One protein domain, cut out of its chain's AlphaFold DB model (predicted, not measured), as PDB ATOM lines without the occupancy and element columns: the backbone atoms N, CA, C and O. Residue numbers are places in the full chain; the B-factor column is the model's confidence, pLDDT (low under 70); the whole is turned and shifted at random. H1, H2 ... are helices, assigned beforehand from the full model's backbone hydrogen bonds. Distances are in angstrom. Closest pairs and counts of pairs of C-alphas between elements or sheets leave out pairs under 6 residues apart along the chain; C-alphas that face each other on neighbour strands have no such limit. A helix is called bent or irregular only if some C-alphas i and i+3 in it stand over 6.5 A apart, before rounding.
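This is residues 943 to 1063 of the 1219 residues of an uncharacterized protein of Talaromyces islandicus (UniProt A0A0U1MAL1). One long helix, H5, runs nearly the full length as a spine; H2 lies side by side with it, H3 crosses its middle, and H4 lies on the other side of H5 from H2. H1 reaches H5 with its last turn and crosses H3. The printed part has 121 residues with five named helices, H1 to H5 in chain order, and no named strand: the class is all helix, with mostly crossed packing. It is compact, with a radius of gyration of the C-alphas of 13.9 A, yet elongated, spanning 45 by 28 by 23 A.

Find C-alpha 1036 at (45.316, 9.243, -52.898); from there H5 runs 41.0 A to C-alpha 1063 at (13.778, -14.611, -42.079). H3, residues 980 to 997, covers 25.8 A, with a kink of 26 degrees near residue 991. H2, residues 965 to 976, covers 18.0 A and is irregular: C-alphas 966 and 969 are 8.4 A apart. H4 is residues 1007 to 1018, 16.1 A; H1 begins at C-alpha 953, (17.989, 12.174, -38.141), and ends at 963, 15.2 A on.

Begin at the hub, H5. Its residues 1043 to 1053 touch H2 at a shallow tilt of 12 degrees, opposite ways; the closest C-alphas, Leu 972 and Ile 1046, are 6.8 A apart. H3 touches H5 at a steep tilt of 52 degrees, C-alphas Leu 990 and Ser 1051 closest at 6.3 A. H1 touches H5, C-alphas Phe 963 and Asn 1057 closest at 5.8 A, and H3, C-alphas Val 956 and Ala 988 closest at 6.4 A. H4 is close to H5 but not clearly touching, C-alphas Phe 1018 and Ser 1044 closest at 7.2 A; it is apart from H1 and H2. In H1, H4 and H5 every O i to N i+4 pair is within hydrogen-bond range; in H2 6 of 8 are, in H3 12 of 14.

The farthest C-alphas, Gln 1034 and Glu 1063, are 46.4 A apart. The printed part has no cut, and the link from H4 to H5, 17 residues, is long. Look for pLDDT under 70 at residue 948, residues 1031 to 1036 and residues 1061 to 1063.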
ATOM      1  N   ASN A 943      22.812  14.386 -51.102       70.00
ATOM      2  CA  ASN A 943      22.849  14.218 -52.566       70.00
ATOM      3  C   ASN A 943      23.088  12.766 -53.049       70.00
ATOM      4  O   ASN A 943      22.813  12.454 -54.209       70.00
ATOM      5  N   LEU A 944      23.654  11.897 -52.203       77.56
ATOM      6  CA  LEU A 944      23.906  10.479 -52.495       77.56
ATOM      7  C   LEU A 944      22.787   9.550 -52.009       77.56
ATOM      8  O   LEU A 944      22.790   8.372 -52.359       77.56
ATOM      9  N   VAL A 945      21.843  10.061 -51.218       82.62
ATOM     10  CA  VAL A 945      20.664   9.314 -50.774       82.62
ATOM     11  C   VAL A 945      19.645   9.273 -51.915       82.62
ATOM     12  O   VAL A 945      19.486  10.244 -52.654       82.62
ATOM     13  N   LEU A 946      18.963   8.142 -52.091       81.81
ATOM     14  CA  LEU A 946      17.962   7.986 -53.147       81.81
ATOM     15  C   LEU A 946      16.638   8.687 -52.814       81.81
ATOM     16  O   LEU A 946      16.115   8.564 -51.703       81.81
ATOM     17  N   ASP A 947      16.068   9.361 -53.818       72.19
ATOM     18  CA  ASP A 947      14.741   9.980 -53.754       72.19
ATOM     19  C   ASP A 947      13.685   8.956 -53.300       72.19
ATOM     20  O   ASP A 947      13.411   7.976 -53.992       72.19
ATOM     21  N   GLY A 948      13.092   9.195 -52.127       64.19
ATOM     22  CA  GLY A 948      12.109   8.306 -51.493       64.19
ATOM     23  C   GLY A 948      12.529   7.753 -50.126       64.19
ATOM     24  O   GLY A 948      11.667   7.297 -49.380       64.19
ATOM     25  N   TYR A 949      13.810   7.837 -49.754       80.19
ATOM     26  CA  TYR A 949      14.289   7.481 -48.412       80.19
ATOM     27  C   TYR A 949      14.200   8.675 -47.438       80.19
ATOM     28  O   TYR A 949      14.518   9.806 -47.802       80.19
ATOM     29  N   SER A 950      13.796   8.441 -46.180       74.94
ATOM     30  CA  SER A 950      13.759   9.497 -45.150       74.94
ATOM     31  C   SER A 950      15.168   9.837 -44.654       74.94
ATOM     32  O   SER A 950      15.834   9.033 -43.997       74.94
ATOM     33  N   THR A 951      15.592  11.076 -44.915       71.50
ATOM     34  CA  THR A 951      16.815  11.683 -44.366       71.50
ATOM     35  C   THR A 951      16.603  12.305 -42.980       71.50
ATOM     36  O   THR A 951      17.380  13.171 -42.577       71.50
ATOM     37  N   ASP A 952      15.548  11.929 -42.254       74.19
ATOM     38  CA  ASP A 952      15.316  12.430 -40.899       74.19
ATOM     39  C   ASP A 952      16.350  11.821 -39.943       74.19
ATOM     40  O   ASP A 952      16.574  10.608 -39.943       74.19
ATOM     41  N   TRP A 953      16.967  12.641 -39.089       71.06
ATOM     42  CA  TRP A 953      17.989  12.174 -38.141       71.06
ATOM     43  C   TRP A 953      17.469  11.068 -37.215       71.06
ATOM     44  O   TRP A 953      18.187  10.105 -36.954       71.06
ATOM     45  N   ASP A 954      16.202  11.137 -36.801       74.25
ATOM     46  CA  ASP A 954      15.557  10.085 -36.014       74.25
ATOM     47  C   ASP A 954      15.373   8.783 -36.804       74.25
ATOM     48  O   ASP A 954      15.355   7.703 -36.216       74.25
ATOM     49  N   HIS A 955      15.191   8.849 -38.126       77.75
ATOM     50  CA  HIS A 955      15.099   7.664 -38.982       77.75
ATOM     51  C   HIS A 955      16.483   7.019 -39.140       77.75
ATOM     52  O   HIS A 955      16.662   5.857 -38.779       77.75
ATOM     53  N   VAL A 956      17.489   7.804 -39.543       81.00
ATOM     54  CA  VAL A 956      18.873   7.329 -39.725       81.00
ATOM     55  C   VAL A 956      19.484   6.823 -38.411       81.00
ATOM     56  O   VAL A 956      20.143   5.788 -38.416       81.00
ATOM     57  N   SER A 957      19.198   7.465 -37.273       79.81
ATOM     58  CA  SER A 957      19.590   6.984 -35.938       79.81
ATOM     59  C   SER A 957      18.971   5.618 -35.606       79.81
ATOM     60  O   SER A 957      19.651   4.728 -35.094       79.81
ATOM     61  N   ARG A 958      17.688   5.400 -35.934       79.56
ATOM     62  CA  ARG A 958      17.020   4.104 -35.717       79.56
ATOM     63  C   ARG A 958      17.552   3.011 -36.649       79.56
ATOM     64  O   ARG A 958      17.751   1.898 -36.171       79.56
ATOM     65  N   SER A 959      17.854   3.320 -37.915       83.12
ATOM     66  CA  SER A 959      18.583   2.400 -38.807       83.12
ATOM     67  C   SER A 959      19.977   2.075 -38.255       83.12
ATOM     68  O   SER A 959      20.322   0.902 -38.126       83.12
ATOM     69  N   TYR A 960      20.756   3.080 -37.836       84.62
ATOM     70  CA  TYR A 960      22.104   2.880 -37.290       84.62
ATOM     71  C   TYR A 960      22.108   1.931 -36.091       84.62
ATOM     72  O   TYR A 960      22.806   0.920 -36.102       84.62
ATOM     73  N   ASN A 961      21.264   2.202 -35.093       83.62
ATOM     74  CA  ASN A 961      21.148   1.367 -33.897       83.62
ATOM     75  C   ASN A 961      20.602  -0.046 -34.192       83.62
ATOM     76  O   ASN A 961      20.869  -0.969 -33.430       83.62
ATOM     77  N   ALA A 962      19.867  -0.242 -35.294       80.88
ATOM     78  CA  ALA A 962      19.401  -1.562 -35.725       80.88
ATOM     79  C   ALA A 962      20.479  -2.393 -36.450       80.88
ATOM     80  O   ALA A 962      20.461  -3.622 -36.355       80.88
ATOM     81  N   PHE A 963      21.394  -1.735 -37.172       83.94
ATOM     82  CA  PHE A 963      22.480  -2.378 -37.923       83.94
ATOM     83  C   PHE A 963      23.778  -2.534 -37.115       83.94
ATOM     84  O   PHE A 963      24.553  -3.450 -37.375       83.94
ATOM     85  N   ASN A 964      24.013  -1.680 -36.114       86.00
ATOM     86  CA  ASN A 964      25.197  -1.693 -35.245       86.00
ATOM     87  C   ASN A 964      25.137  -2.792 -34.158       86.00
ATOM     88  O   ASN A 964      25.494  -2.577 -33.000       86.00
ATOM     89  N   GLN A 965      24.666  -3.983 -34.529       71.94
ATOM     90  CA  GLN A 965      24.741  -5.167 -33.675       71.94
ATOM     91  C   GLN A 965      26.221  -5.503 -33.424       71.94
ATOM     92  O   GLN A 965      27.070  -5.313 -34.298       71.94
ATOM     93  N   ASP A 966      26.539  -5.925 -32.200       73.94
ATOM     94  CA  ASP A 966      27.903  -6.210 -31.725       73.94
ATOM     95  C   ASP A 966      28.929  -5.064 -31.921       73.94
ATOM     96  O   ASP A 966      30.132  -5.313 -31.992       73.94
ATOM     97  N   TYR A 967      28.477  -3.802 -31.994       78.25
ATOM     98  CA  TYR A 967      29.312  -2.594 -32.164       78.25
ATOM     99  C   TYR A 967      30.200  -2.591 -33.429       78.25
ATOM    100  O   TYR A 967      31.241  -1.921 -33.490       78.25
ATOM    101  N   GLN A 968      29.809  -3.344 -34.464       78.94
ATOM    102  CA  GLN A 968      30.614  -3.501 -35.682       78.94
ATOM    103  C   GLN A 968      30.731  -2.194 -36.483       78.94
ATOM    104  O   GLN A 968      31.807  -1.886 -37.003       78.94
ATOM    105  N   LEU A 969      29.663  -1.387 -36.542       84.88
ATOM    106  CA  LEU A 969      29.690  -0.094 -37.231       84.88
ATOM    107  C   LEU A 969      30.467   0.956 -36.430       84.88
ATOM    108  O   LEU A 969      31.238   1.695 -37.033       84.88
ATOM    109  N   ASP A 970      30.372   0.978 -35.097       83.81
ATOM    110  CA  ASP A 970      31.207   1.870 -34.271       83.81
ATOM    111  C   ASP A 970      32.701   1.536 -34.397       83.81
ATOM    112  O   ASP A 970      33.553   2.429 -34.444       83.81
ATOM    113  N   THR A 971      33.031   0.247 -34.521       83.06
ATOM    114  CA  THR A 971      34.407  -0.211 -34.757       83.06
ATOM    115  C   THR A 971      34.925   0.273 -36.115       83.06
ATOM    116  O   THR A 971      36.018   0.843 -36.190       83.06
ATOM    117  N   LEU A 972      34.134   0.129 -37.187       85.81
ATOM    118  CA  LEU A 972      34.475   0.689 -38.501       85.81
ATOM    119  C   LEU A 972      34.541   2.223 -38.484       85.81
ATOM    120  O   LEU A 972      35.435   2.794 -39.112       85.81
ATOM    121  N   TRP A 973      33.666   2.899 -37.735       87.62
ATOM    122  CA  TRP A 973      33.672   4.354 -37.594       87.62
ATOM    123  C   TRP A 973      34.986   4.844 -36.978       87.62
ATOM    124  O   TRP A 973      35.682   5.664 -37.584       87.62
ATOM    125  N   GLY A 974      35.385   4.273 -35.835       78.94
ATOM    126  CA  GLY A 974      36.647   4.590 -35.159       78.94
ATOM    127  C   GLY A 974      37.889   4.297 -36.011       78.94
ATOM    128  O   GLY A 974      38.899   4.998 -35.909       78.94
ATOM    129  N   ILE A 975      37.819   3.306 -36.906       83.88
ATOM    130  CA  ILE A 975      38.858   3.043 -37.912       83.88
ATOM    131  C   ILE A 975      38.834   4.111 -39.022       83.88
ATOM    132  O   ILE A 975      39.893   4.629 -39.380       83.88
ATOM    133  N   SER A 976      37.657   4.488 -39.534       85.00
ATOM    134  CA  SER A 976      37.487   5.452 -40.635       85.00
ATOM    135  C   SER A 976      37.953   6.876 -40.302       85.00
ATOM    136  O   SER A 976      38.515   7.550 -41.168       85.00
ATOM    137  N   GLY A 977      37.726   7.319 -39.056       82.50
ATOM    138  CA  GLY A 977      37.966   8.680 -38.561       82.50
ATOM    139  C   GLY A 977      37.094   9.786 -39.169       82.50
ATOM    140  O   GLY A 977      37.429  10.955 -38.996       82.50
ATOM    141  N   LEU A 978      36.006   9.442 -39.868       84.31
ATOM    142  CA  LEU A 978      35.049  10.418 -40.405       84.31
ATOM    143  C   LEU A 978      34.260  11.119 -39.288       84.31
ATOM    144  O   LEU A 978      34.062  10.558 -38.208       84.31
ATOM    145  N   GLN A 979      33.757  12.328 -39.543       83.62
ATOM    146  CA  GLN A 979      32.883  13.014 -38.585       83.62
ATOM    147  C   GLN A 979      31.494  12.358 -38.545       83.62
ATOM    148  O   GLN A 979      31.031  11.807 -39.542       83.62
ATOM    149  N   GLN A 980      30.787  12.439 -37.411       80.69
ATOM    150  CA  GLN A 980      29.480  11.781 -37.240       80.69
ATOM    151  C   GLN A 980      28.456  12.116 -38.356       80.69
ATOM    152  O   GLN A 980      27.826  11.181 -38.853       80.69
ATOM    153  N   PRO A 981      28.315  13.375 -38.836       81.38
ATOM    154  CA  PRO A 981      27.394  13.690 -39.935       81.38
ATOM    155  C   PRO A 981      27.808  13.098 -41.288       81.38
ATOM    156  O   PRO A 981      26.948  12.817 -42.119       81.38
ATOM    157  N   GLU A 982      29.110  12.903 -41.512       86.81
ATOM    158  CA  GLU A 982      29.656  12.252 -42.708       86.81
ATOM    159  C   GLU A 982      29.419  10.732 -42.647       86.81
ATOM    160  O   GLU A 982      28.963  10.131 -43.618       86.81
ATOM    161  N   TRP A 983      29.663  10.121 -41.482       89.31
ATOM    162  CA  TRP A 983      29.453   8.693 -41.228       89.31
ATOM    163  C   TRP A 983      27.980   8.288 -41.384       89.31
ATOM    164  O   TRP A 983      27.663   7.328 -42.086       89.31
ATOM    165  N   TRP A 984      27.062   9.063 -40.796       86.62
ATOM    166  CA  TRP A 984      25.618   8.824 -40.914       86.62
ATOM    167  C   TRP A 984      25.103   9.109 -42.334       86.62
ATOM    168  O   TRP A 984      24.164   8.458 -42.789       86.62
ATOM    169  N   GLY A 985      25.763  10.009 -43.069       86.38
ATOM    170  CA  GLY A 985      25.541  10.216 -44.500       86.38
ATOM    171  C   GLY A 985      25.879   8.993 -45.343       86.38
ATOM    172  O   GLY A 985      25.084   8.579 -46.185       86.38
ATOM    173  N   LEU A 986      27.031   8.371 -45.080       89.50
ATOM    174  CA  LEU A 986      27.455   7.162 -45.784       89.50
ATOM    175  C   LEU A 986      26.533   5.971 -45.465       89.50
ATOM    176  O   LEU A 986      26.166   5.229 -46.373       89.50
ATOM    177  N   MET A 987      26.080   5.847 -44.209       90.12
ATOM    178  CA  MET A 987      25.038   4.884 -43.814       90.12
ATOM    179  C   MET A 987      23.738   5.090 -44.596       90.12
ATOM    180  O   MET A 987      23.224   4.140 -45.178       90.12
ATOM    181  N   ALA A 988      23.209   6.319 -44.631       88.56
ATOM    182  CA  ALA A 988      21.945   6.621 -45.303       88.56
ATOM    183  C   ALA A 988      22.025   6.409 -46.826       88.56
ATOM    184  O   ALA A 988      21.092   5.874 -47.425       88.56
ATOM    185  N   ALA A 989      23.151   6.768 -47.454       89.00
ATOM    186  CA  ALA A 989      23.377   6.526 -48.878       89.00
ATOM    187  C   ALA A 989      23.358   5.022 -49.216       89.00
ATOM    188  O   ALA A 989      22.759   4.643 -50.224       89.00
ATOM    189  N   LEU A 990      23.946   4.172 -48.362       89.75
ATOM    190  CA  LEU A 990      23.954   2.713 -48.521       89.75
ATOM    191  C   LEU A 990      22.596   2.064 -48.196       89.75
ATOM    192  O   LEU A 990      22.085   1.315 -49.024       89.75
ATOM    193  N   ASP A 991      21.974   2.367 -47.050       89.94
ATOM    194  CA  ASP A 991      20.662   1.806 -46.664       89.94
ATOM    195  C   ASP A 991      19.579   2.173 -47.696       89.94
ATOM    196  O   ASP A 991      18.800   1.319 -48.123       89.94
ATOM    197  N   SER A 992      19.599   3.409 -48.218       88.94
ATOM    198  CA  SER A 992      18.637   3.837 -49.241       88.94
ATOM    199  C   SER A 992      18.661   2.985 -50.517       88.94
ATOM    200  O   SER A 992      17.617   2.852 -51.151       88.94
ATOM    201  N   HIS A 993      19.781   2.337 -50.869       90.19
ATOM    202  CA  HIS A 993      19.824   1.383 -51.986       90.19
ATOM    203  C   HIS A 993      18.882   0.202 -51.750       90.19
ATOM    204  O   HIS A 993      18.018  -0.088 -52.580       90.19
ATOM    205  N   PHE A 994      19.021  -0.443 -50.590       88.56
ATOM    206  CA  PHE A 994      18.234  -1.612 -50.222       88.56
ATOM    207  C   PHE A 994      16.765  -1.241 -49.974       88.56
ATOM    208  O   PHE A 994      15.879  -1.936 -50.465       88.56
ATOM    209  N   GLN A 995      16.480  -0.115 -49.309       86.12
ATOM    210  CA  GLN A 995      15.094   0.312 -49.065       86.12
ATOM    211  C   GLN A 995      14.361   0.774 -50.341       86.12
ATOM    212  O   GLN A 995      13.182   0.467 -50.511       86.12
ATOM    213  N   VAL A 996      15.021   1.512 -51.247       85.56
ATOM    214  CA  VAL A 996      14.346   2.130 -52.407       85.56
ATOM    215  C   VAL A 996      14.290   1.200 -53.622       85.56
ATOM    216  O   VAL A 996      13.232   1.105 -54.242       85.56
ATOM    217  N   TYR A 997      15.374   0.491 -53.962       83.62
ATOM    218  CA  TYR A 997      15.389  -0.413 -55.128       83.62
ATOM    219  C   TYR A 997      14.960  -1.849 -54.815       83.62
ATOM    220  O   TYR A 997      14.493  -2.537 -55.721       83.62
ATOM    221  N   HIS A 998      15.109  -2.294 -53.565       85.75
ATOM    222  CA  HIS A 998      14.845  -3.677 -53.155       85.75
ATOM    223  C   HIS A 998      13.819  -3.789 -52.009       85.75
ATOM    224  O   HIS A 998      13.637  -4.857 -51.435       85.75
ATOM    225  N   HIS A 999      13.133  -2.691 -51.667       82.50
ATOM    226  CA  HIS A 999      12.069  -2.634 -50.649       82.50
ATOM    227  C   HIS A 999      12.445  -3.208 -49.266       82.50
ATOM    228  O   HIS A 999      11.573  -3.612 -48.498       82.50
ATOM    229  N   GLY A1000      13.742  -3.208 -48.940       75.88
ATOM    230  CA  GLY A1000      14.303  -3.736 -47.697       75.88
ATOM    231  C   GLY A1000      14.748  -5.204 -47.751       75.88
ATOM    232  O   GLY A1000      15.373  -5.655 -46.795       75.88
ATOM    233  N   ASP A1001      14.492  -5.933 -48.846       80.12
ATOM    234  CA  ASP A1001      14.937  -7.320 -49.028       80.12
ATOM    235  C   ASP A1001      16.336  -7.376 -49.687       80.12
ATOM    236  O   ASP A1001      16.510  -6.961 -50.836       80.12
ATOM    237  N   PRO A1002      17.378  -7.886 -49.006       76.88
ATOM    238  CA  PRO A1002      18.717  -7.974 -49.582       76.88
ATOM    239  C   PRO A1002      18.891  -9.118 -50.596       76.88
ATOM    240  O   PRO A1002      19.925  -9.144 -51.269       76.88
ATOM    241  N   ALA A1003      17.941 -10.055 -50.717       77.38
ATOM    242  CA  ALA A1003      18.025 -11.187 -51.643       77.38
ATOM    243  C   ALA A1003      17.857 -10.760 -53.112       77.38
ATOM    244  O   ALA A1003      18.536 -11.299 -53.990       77.38
ATOM    245  N   ASP A1004      17.033  -9.740 -53.377       80.94
ATOM    246  CA  ASP A1004      16.874  -9.147 -54.712       80.94
ATOM    247  C   ASP A1004      18.115  -8.343 -55.158       80.94
ATOM    248  O   ASP A1004      18.308  -8.070 -56.349       80.94
ATOM    249  N   CYS A1005      19.008  -7.989 -54.227       83.69
ATOM    250  CA  CYS A1005      20.235  -7.248 -54.503       83.69
ATOM    251  C   CYS A1005      21.374  -8.182 -54.960       83.69
ATOM    252  O   CYS A1005      22.290  -8.524 -54.205       83.69
ATOM    253  N   GLN A1006      21.337  -8.597 -56.228       82.81
ATOM    254  CA  GLN A1006      22.421  -9.369 -56.855       82.81
ATOM    255  C   GLN A1006      23.736  -8.568 -56.907       82.81
ATOM    256  O   GLN A1006      23.711  -7.347 -57.055       82.81
ATOM    257  N   SER A1007      24.894  -9.243 -56.868       80.00
ATOM    258  CA  SER A1007      26.222  -8.595 -56.834       80.00
ATOM    259  C   SER A1007      26.444  -7.502 -57.898       80.00
ATOM    260  O   SER A1007      26.968  -6.453 -57.532       80.00
ATOM    261  N   PRO A1008      26.005  -7.647 -59.170       83.88
ATOM    262  CA  PRO A1008      26.146  -6.574 -60.157       83.88
ATOM    263  C   PRO A1008      25.312  -5.322 -59.842       83.88
ATOM    264  O   PRO A1008      25.648  -4.243 -60.317       83.88
ATOM    265  N   CYS A1009      24.225  -5.427 -59.070       86.44
ATOM    266  CA  CYS A1009      23.449  -4.267 -58.621       86.44
ATOM    267  C   CYS A1009      24.238  -3.482 -57.561       86.44
ATOM    268  O   CYS A1009      24.485  -2.285 -57.722       86.44
ATOM    269  N   GLU A1010      24.723  -4.195 -56.539       85.19
ATOM    270  CA  GLU A1010      25.518  -3.638 -55.442       85.19
ATOM    271  C   GLU A1010      26.831  -3.015 -55.949       85.19
ATOM    272  O   GLU A1010      27.171  -1.894 -55.578       85.19
ATOM    273  N   GLU A1011      27.544  -3.684 -56.863       86.75
ATOM    274  CA  GLU A1011      28.784  -3.162 -57.452       86.75
ATOM    275  C   GLU A1011      28.563  -1.882 -58.271       86.75
ATOM    276  O   GLU A1011      29.336  -0.936 -58.122       86.75
ATOM    277  N   ASN A1012      27.495  -1.804 -59.074       87.00
ATOM    278  CA  ASN A1012      27.157  -0.585 -59.823       87.00
ATOM    279  C   ASN A1012      26.761   0.579 -58.896       87.00
ATOM    280  O   ASN A1012      27.075   1.735 -59.186       87.00
ATOM    281  N   TYR A1013      26.085   0.302 -57.777       87.06
ATOM    282  CA  TYR A1013      25.720   1.343 -56.815       87.06
ATOM    283  C   TYR A1013      26.925   1.832 -55.996       87.06
ATOM    284  O   TYR A1013      27.094   3.035 -55.793       87.06
ATOM    285  N   LEU A1014      27.818   0.922 -55.600       91.19
ATOM    286  CA  LEU A1014      29.083   1.275 -54.956       91.19
ATOM    287  C   LEU A1014      29.999   2.077 -55.895       91.19
ATOM    288  O   LEU A1014      30.610   3.043 -55.444       91.19
ATOM    289  N   ASP A1015      30.054   1.760 -57.194       87.69
ATOM    290  CA  ASP A1015      30.799   2.562 -58.179       87.69
ATOM    291  C   ASP A1015      30.237   3.991 -58.301       87.69
ATOM    292  O   ASP A1015      31.003   4.958 -58.314       87.69
ATOM    293  N   ARG A1016      28.904   4.164 -58.261       86.44
ATOM    294  CA  ARG A1016      28.255   5.491 -58.185       86.44
ATOM    295  C   ARG A1016      28.655   6.275 -56.925       86.44
ATOM    296  O   ARG A1016      28.815   7.491 -57.006       86.44
ATOM    297  N   ILE A1017      28.834   5.616 -55.778       87.19
ATOM    298  CA  ILE A1017      29.348   6.271 -54.561       87.19
ATOM    299  C   ILE A1017      30.831   6.632 -54.738       87.19
ATOM    300  O   ILE A1017      31.212   7.781 -54.511       87.19
ATOM    301  N   PHE A1018      31.669   5.696 -55.192       89.12
ATOM    302  CA  PHE A1018      33.119   5.894 -55.327       89.12
ATOM    303  C   PHE A1018      33.519   6.929 -56.387       89.12
ATOM    304  O   PHE A1018      34.578   7.546 -56.261       89.12
ATOM    305  N   THR A1019      32.683   7.141 -57.404       81.75
ATOM    306  CA  THR A1019      32.876   8.162 -58.447       81.75
ATOM    307  C   THR A1019      32.327   9.544 -58.072       81.75
ATOM    308  O   THR A1019      32.478  10.485 -58.852       81.75
ATOM    309  N   SER A1020      31.719   9.699 -56.888       82.81
ATOM    310  CA  SER A1020      31.118  10.965 -56.457       82.81
ATOM    311  C   SER A1020      32.114  11.978 -55.881       82.81
ATOM    312  O   SER A1020      33.091  11.651 -55.201       82.81
ATOM    313  N   ASP A1021      31.802  13.248 -56.125       75.81
ATOM    314  CA  ASP A1021      32.553  14.415 -55.666       75.81
ATOM    315  C   ASP A1021      32.479  14.560 -54.129       75.81
ATOM    316  O   ASP A1021      33.434  14.989 -53.480       75.81
ATOM    317  N   GLU A1022      31.347  14.171 -53.538       79.88
ATOM    318  CA  GLU A1022      31.098  14.087 -52.101       79.88
ATOM    319  C   GLU A1022      32.004  13.048 -51.423       79.88
ATOM    320  O   GLU A1022      32.758  13.394 -50.511       79.88
ATOM    321  N   PHE A1023      32.009  11.797 -51.903       84.25
ATOM    322  CA  PHE A1023      32.840  10.725 -51.339       84.25
ATOM    323  C   PHE A1023      34.342  11.036 -51.452       84.25
ATOM    324  O   PHE A1023      35.126  10.751 -50.542       84.25
ATOM    325  N   ALA A1024      34.749  11.690 -52.545       80.00
ATOM    326  CA  ALA A1024      36.121  12.138 -52.761       80.00
ATOM    327  C   ALA A1024      36.574  13.269 -51.807       80.00
ATOM    328  O   ALA A1024      37.783  13.481 -51.650       80.00
ATOM    329  N   ARG A1025      35.648  13.982 -51.151       77.94
ATOM    330  CA  ARG A1025      35.939  15.078 -50.203       77.94
ATOM    331  C   ARG A1025      36.003  14.646 -48.735       77.94
ATOM    332  O   ARG A1025      36.468  15.430 -47.915       77.94
ATOM    333  N   LEU A1026      35.600  13.416 -48.416       81.38
ATOM    334  CA  LEU A1026      35.613  12.867 -47.057       81.38
ATOM    335  C   LEU A1026      37.020  12.813 -46.428       81.38
ATOM    336  O   LEU A1026      38.011  12.448 -47.075       81.38
ATOM    337  N   ASN A1027      37.092  13.130 -45.132       81.62
ATOM    338  CA  ASN A1027      38.331  13.245 -44.354       81.62
ATOM    339  C   ASN A1027      38.798  11.899 -43.765       81.62
ATOM    340  O   ASN A1027      38.904  11.726 -42.554       81.62
ATOM    341  N   TRP A1028      39.077  10.926 -44.634       85.56
ATOM    342  CA  TRP A1028      39.535   9.588 -44.241       85.56
ATOM    343  C   TRP A1028      40.836   9.607 -43.417       85.56
ATOM    344  O   TRP A1028      41.843  10.179 -43.837       85.56
ATOM    345  N   ARG A1029      40.850   8.880 -42.289       80.38
ATOM    346  CA  ARG A1029      41.984   8.771 -41.345       80.38
ATOM    347  C   ARG A1029      43.286   8.248 -41.959       80.38
ATOM    348  O   ARG A1029      44.367   8.550 -41.456       80.38
ATOM    349  N   VAL A1030      43.199   7.433 -43.012       71.06
ATOM    350  CA  VAL A1030      44.347   6.776 -43.651       71.06
ATOM    351  C   VAL A1030      44.557   7.338 -45.053       71.06
ATOM    352  O   VAL A1030      43.684   7.239 -45.910       71.06
ATOM    353  N   GLY A1031      45.753   7.881 -45.296       59.38
ATOM    354  CA  GLY A1031      46.147   8.444 -46.590       59.38
ATOM    355  C   GLY A1031      45.796   9.925 -46.750       59.38
ATOM    356  O   GLY A1031      44.965  10.272 -47.580       59.38
ATOM    357  N   GLY A1032      46.471  10.809 -46.006       52.91
ATOM    358  CA  GLY A1032      46.420  12.256 -46.269       52.91
ATOM    359  C   GLY A1032      47.003  12.646 -47.640       52.91
ATOM    360  O   GLY A1032      47.564  11.800 -48.342       52.91
ATOM    361  N   ASP A1033      46.915  13.942 -47.969       49.47
ATOM    362  CA  ASP A1033      47.069  14.658 -49.263       49.47
ATOM    363  C   ASP A1033      48.118  14.186 -50.297       49.47
ATOM    364  O   ASP A1033      48.118  14.644 -51.438       49.47
ATOM    365  N   GLN A1034      49.055  13.312 -49.932       47.38
ATOM    366  CA  GLN A1034      50.119  12.810 -50.806       47.38
ATOM    367  C   GLN A1034      49.879  11.380 -51.329       47.38
ATOM    368  O   GLN A1034      50.602  10.953 -52.229       47.38
ATOM    369  N   HIS A1035      48.902  10.632 -50.794       52.38
ATOM    370  CA  HIS A1035      48.724   9.195 -51.073       52.38
ATOM    371  C   HIS A1035      47.279   8.798 -51.436       52.38
ATOM    372  O   HIS A1035      46.728   7.840 -50.887       52.38
ATOM    373  N   ASN A1036      46.687   9.487 -52.420       63.00
ATOM    374  CA  ASN A1036      45.316   9.243 -52.898       63.00
ATOM    375  C   ASN A1036      44.984   7.760 -53.140       63.00
ATOM    376  O   ASN A1036      43.918   7.317 -52.739       63.00
ATOM    377  N   THR A1037      45.885   6.970 -53.736       73.44
ATOM    378  CA  THR A1037      45.629   5.543 -54.016       73.44
ATOM    379  C   THR A1037      45.385   4.725 -52.745       73.44
ATOM    380  O   THR A1037      44.465   3.913 -52.720       73.44
ATOM    381  N   ALA A1038      46.153   4.971 -51.676       70.31
ATOM    382  CA  ALA A1038      45.951   4.302 -50.391       70.31
ATOM    383  C   ALA A1038      44.652   4.775 -49.718       70.31
ATOM    384  O   ALA A1038      43.908   3.953 -49.189       70.31
ATOM    385  N   ARG A1039      44.342   6.079 -49.813       78.62
ATOM    386  CA  ARG A1039      43.085   6.659 -49.311       78.62
ATOM    387  C   ARG A1039      41.865   6.035 -49.993       78.62
ATOM    388  O   ARG A1039      40.955   5.586 -49.309       78.62
ATOM    389  N   THR A1040      41.865   5.952 -51.325       80.88
ATOM    390  CA  THR A1040      40.772   5.360 -52.111       80.88
ATOM    391  C   THR A1040      40.629   3.863 -51.844       80.88
ATOM    392  O   THR A1040      39.508   3.395 -51.671       80.88
ATOM    393  N   GLN A1041      41.732   3.110 -51.749       82.12
ATOM    394  CA  GLN A1041      41.678   1.687 -51.388       82.12
ATOM    395  C   GLN A1041      41.056   1.488 -49.999       82.12
ATOM    396  O   GLN A1041      40.082   0.746 -49.881       82.12
ATOM    397  N   PHE A1042      41.543   2.209 -48.984       86.88
ATOM    398  CA  PHE A1042      41.015   2.170 -47.617       86.88
ATOM    399  C   PHE A1042      39.524   2.542 -47.555       86.88
ATOM    400  O   PHE A1042      38.715   1.752 -47.072       86.88
ATOM    401  N   ALA A1043      39.145   3.687 -48.129       87.06
ATOM    402  CA  ALA A1043      37.762   4.150 -48.215       87.06
ATOM    403  C   ALA A1043      36.839   3.119 -48.892       87.06
ATOM    404  O   ALA A1043      35.741   2.837 -48.406       87.06
ATOM    405  N   SER A1044      37.304   2.507 -49.988       87.31
ATOM    406  CA  SER A1044      36.544   1.491 -50.726       87.31
ATOM    407  C   SER A1044      36.411   0.154 -49.988       87.31
ATOM    408  O   SER A1044      35.473  -0.584 -50.284       87.31
ATOM    409  N   SER A1045      37.300  -0.150 -49.029       88.94
ATOM    410  CA  SER A1045      37.129  -1.287 -48.115       88.94
ATOM    411  C   SER A1045      36.063  -0.956 -47.083       88.94
ATOM    412  O   SER A1045      35.032  -1.614 -47.069       88.94
ATOM    413  N   ILE A1046      36.241   0.134 -46.317       91.06
ATOM    414  CA  ILE A1046      35.307   0.527 -45.248       91.06
ATOM    415  C   ILE A1046      33.868   0.596 -45.774       91.06
ATOM    416  O   ILE A1046      32.969   0.040 -45.158       91.06
ATOM    417  N   THR A1047      33.654   1.184 -46.953       91.56
ATOM    418  CA  THR A1047      32.317   1.291 -47.571       91.56
ATOM    419  C   THR A1047      31.749  -0.065 -48.022       91.56
ATOM    420  O   THR A1047      30.544  -0.283 -47.929       91.56
ATOM    421  N   ARG A1048      32.589  -1.003 -48.483       91.56
ATOM    422  CA  ARG A1048      32.164  -2.371 -48.842       91.56
ATOM    423  C   ARG A1048      31.832  -3.212 -47.614       91.56
ATOM    424  O   ARG A1048      30.842  -3.936 -47.624       91.56
ATOM    425  N   ASP A1049      32.636  -3.109 -46.563       91.38
ATOM    426  CA  ASP A1049      32.412  -3.829 -45.310       91.38
ATOM    427  C   ASP A1049      31.162  -3.284 -44.585       91.38
ATOM    428  O   ASP A1049      30.344  -4.053 -44.085       91.38
ATOM    429  N   MET A1050      30.930  -1.970 -44.659       91.81
ATOM    430  CA  MET A1050      29.707  -1.282 -44.224       91.81
ATOM    431  C   MET A1050      28.461  -1.704 -45.031       91.81
ATOM    432  O   MET A1050      27.432  -2.010 -44.430       91.81
ATOM    433  N   SER A1051      28.562  -1.812 -46.367       91.75
ATOM    434  CA  SER A1051      27.498  -2.375 -47.226       91.75
ATOM    435  C   SER A1051      27.132  -3.800 -46.802       91.75
ATOM    436  O   SER A1051      25.957  -4.111 -46.604       91.75
ATOM    437  N   ARG A1052      28.145  -4.651 -46.565       89.81
ATOM    438  CA  ARG A1052      27.953  -6.035 -46.111       89.81
ATOM    439  C   ARG A1052      27.211  -6.102 -44.773       89.81
ATOM    440  O   ARG A1052      26.243  -6.847 -44.673       89.81
ATOM    441  N   ILE A1053      27.602  -5.297 -43.780       89.69
ATOM    442  CA  ILE A1053      26.948  -5.273 -42.458       89.69
ATOM    443  C   ILE A1053      25.472  -4.856 -42.570       89.69
ATOM    444  O   ILE A1053      24.617  -5.473 -41.935       89.69
ATOM    445  N   ILE A1054      25.141  -3.852 -43.392       89.06
ATOM    446  CA  ILE A1054      23.741  -3.460 -43.641       89.06
ATOM    447  C   ILE A1054      22.973  -4.633 -44.272       89.06
ATOM    448  O   ILE A1054      21.929  -5.042 -43.759       89.06
ATOM    449  N   LYS A1055      23.529  -5.232 -45.332       87.94
ATOM    450  CA  LYS A1055      22.919  -6.339 -46.082       87.94
ATOM    451  C   LYS A1055      22.667  -7.583 -45.220       87.94
ATOM    452  O   LYS A1055      21.586  -8.165 -45.285       87.94
ATOM    453  N   GLU A1056      23.622  -7.961 -44.371       85.94
ATOM    454  CA  GLU A1056      23.496  -9.094 -43.444       85.94
ATOM    455  C   GLU A1056      22.441  -8.846 -42.352       85.94
ATOM    456  O   GLU A1056      21.679  -9.752 -42.013       85.94
ATOM    457  N   ASN A1057      22.336  -7.622 -41.820       84.56
ATOM    458  CA  ASN A1057      21.316  -7.290 -40.819       84.56
ATOM    459  C   ASN A1057      19.899  -7.189 -41.408       84.56
ATOM    460  O   ASN A1057      18.936  -7.562 -40.736       84.56
ATOM    461  N   LEU A1058      19.756  -6.731 -42.656       84.38
ATOM    462  CA  LEU A1058      18.482  -6.808 -43.379       84.38
ATOM    463  C   LEU A1058      18.078  -8.267 -43.645       84.38
ATOM    464  O   LEU A1058      16.910  -8.612 -43.480       84.38
ATOM    465  N   GLY A1059      19.038  -9.150 -43.947       74.69
ATOM    466  CA  GLY A1059      18.773 -10.570 -44.212       74.69
ATOM    467  C   GLY A1059      18.165 -11.283 -43.005       74.69
ATOM    468  O   GLY A1059      17.123 -11.923 -43.126       74.69
ATOM    469  N   LYS A1060      18.743 -11.064 -41.816       72.19
ATOM    470  CA  LYS A1060      18.209 -11.574 -40.539       72.19
ATOM    471  C   LYS A1060      16.767 -11.118 -40.266       72.19
ATOM    472  O   LYS A1060      15.999 -11.863 -39.670       72.19
ATOM    473  N   ARG A1061      16.383  -9.908 -40.700       59.88
ATOM    474  CA  ARG A1061      15.001  -9.403 -40.574       59.88
ATOM    475  C   ARG A1061      14.033 -10.043 -41.570       59.88
ATOM    476  O   ARG A1061      12.857 -10.176 -41.242       59.88
ATOM    477  N   GLY A1062      14.505 -10.438 -42.752       52.72
ATOM    478  CA  GLY A1062      13.692 -11.138 -43.752       52.72
ATOM    479  C   GLY A1062      13.234 -12.524 -43.286       52.72
ATOM    480  O   GLY A1062      12.088 -12.905 -43.521       52.72
ATOM    481  N   GLU A1063      14.090 -13.255 -42.562       49.28
ATOM    482  CA  GLU A1063      13.778 -14.611 -42.079       49.28
ATOM    483  C   GLU A1063      12.723 -14.654 -40.952       49.28
ATOM    484  O   GLU A1063      12.066 -15.681 -40.778       49.28
TER     485      GLU A1063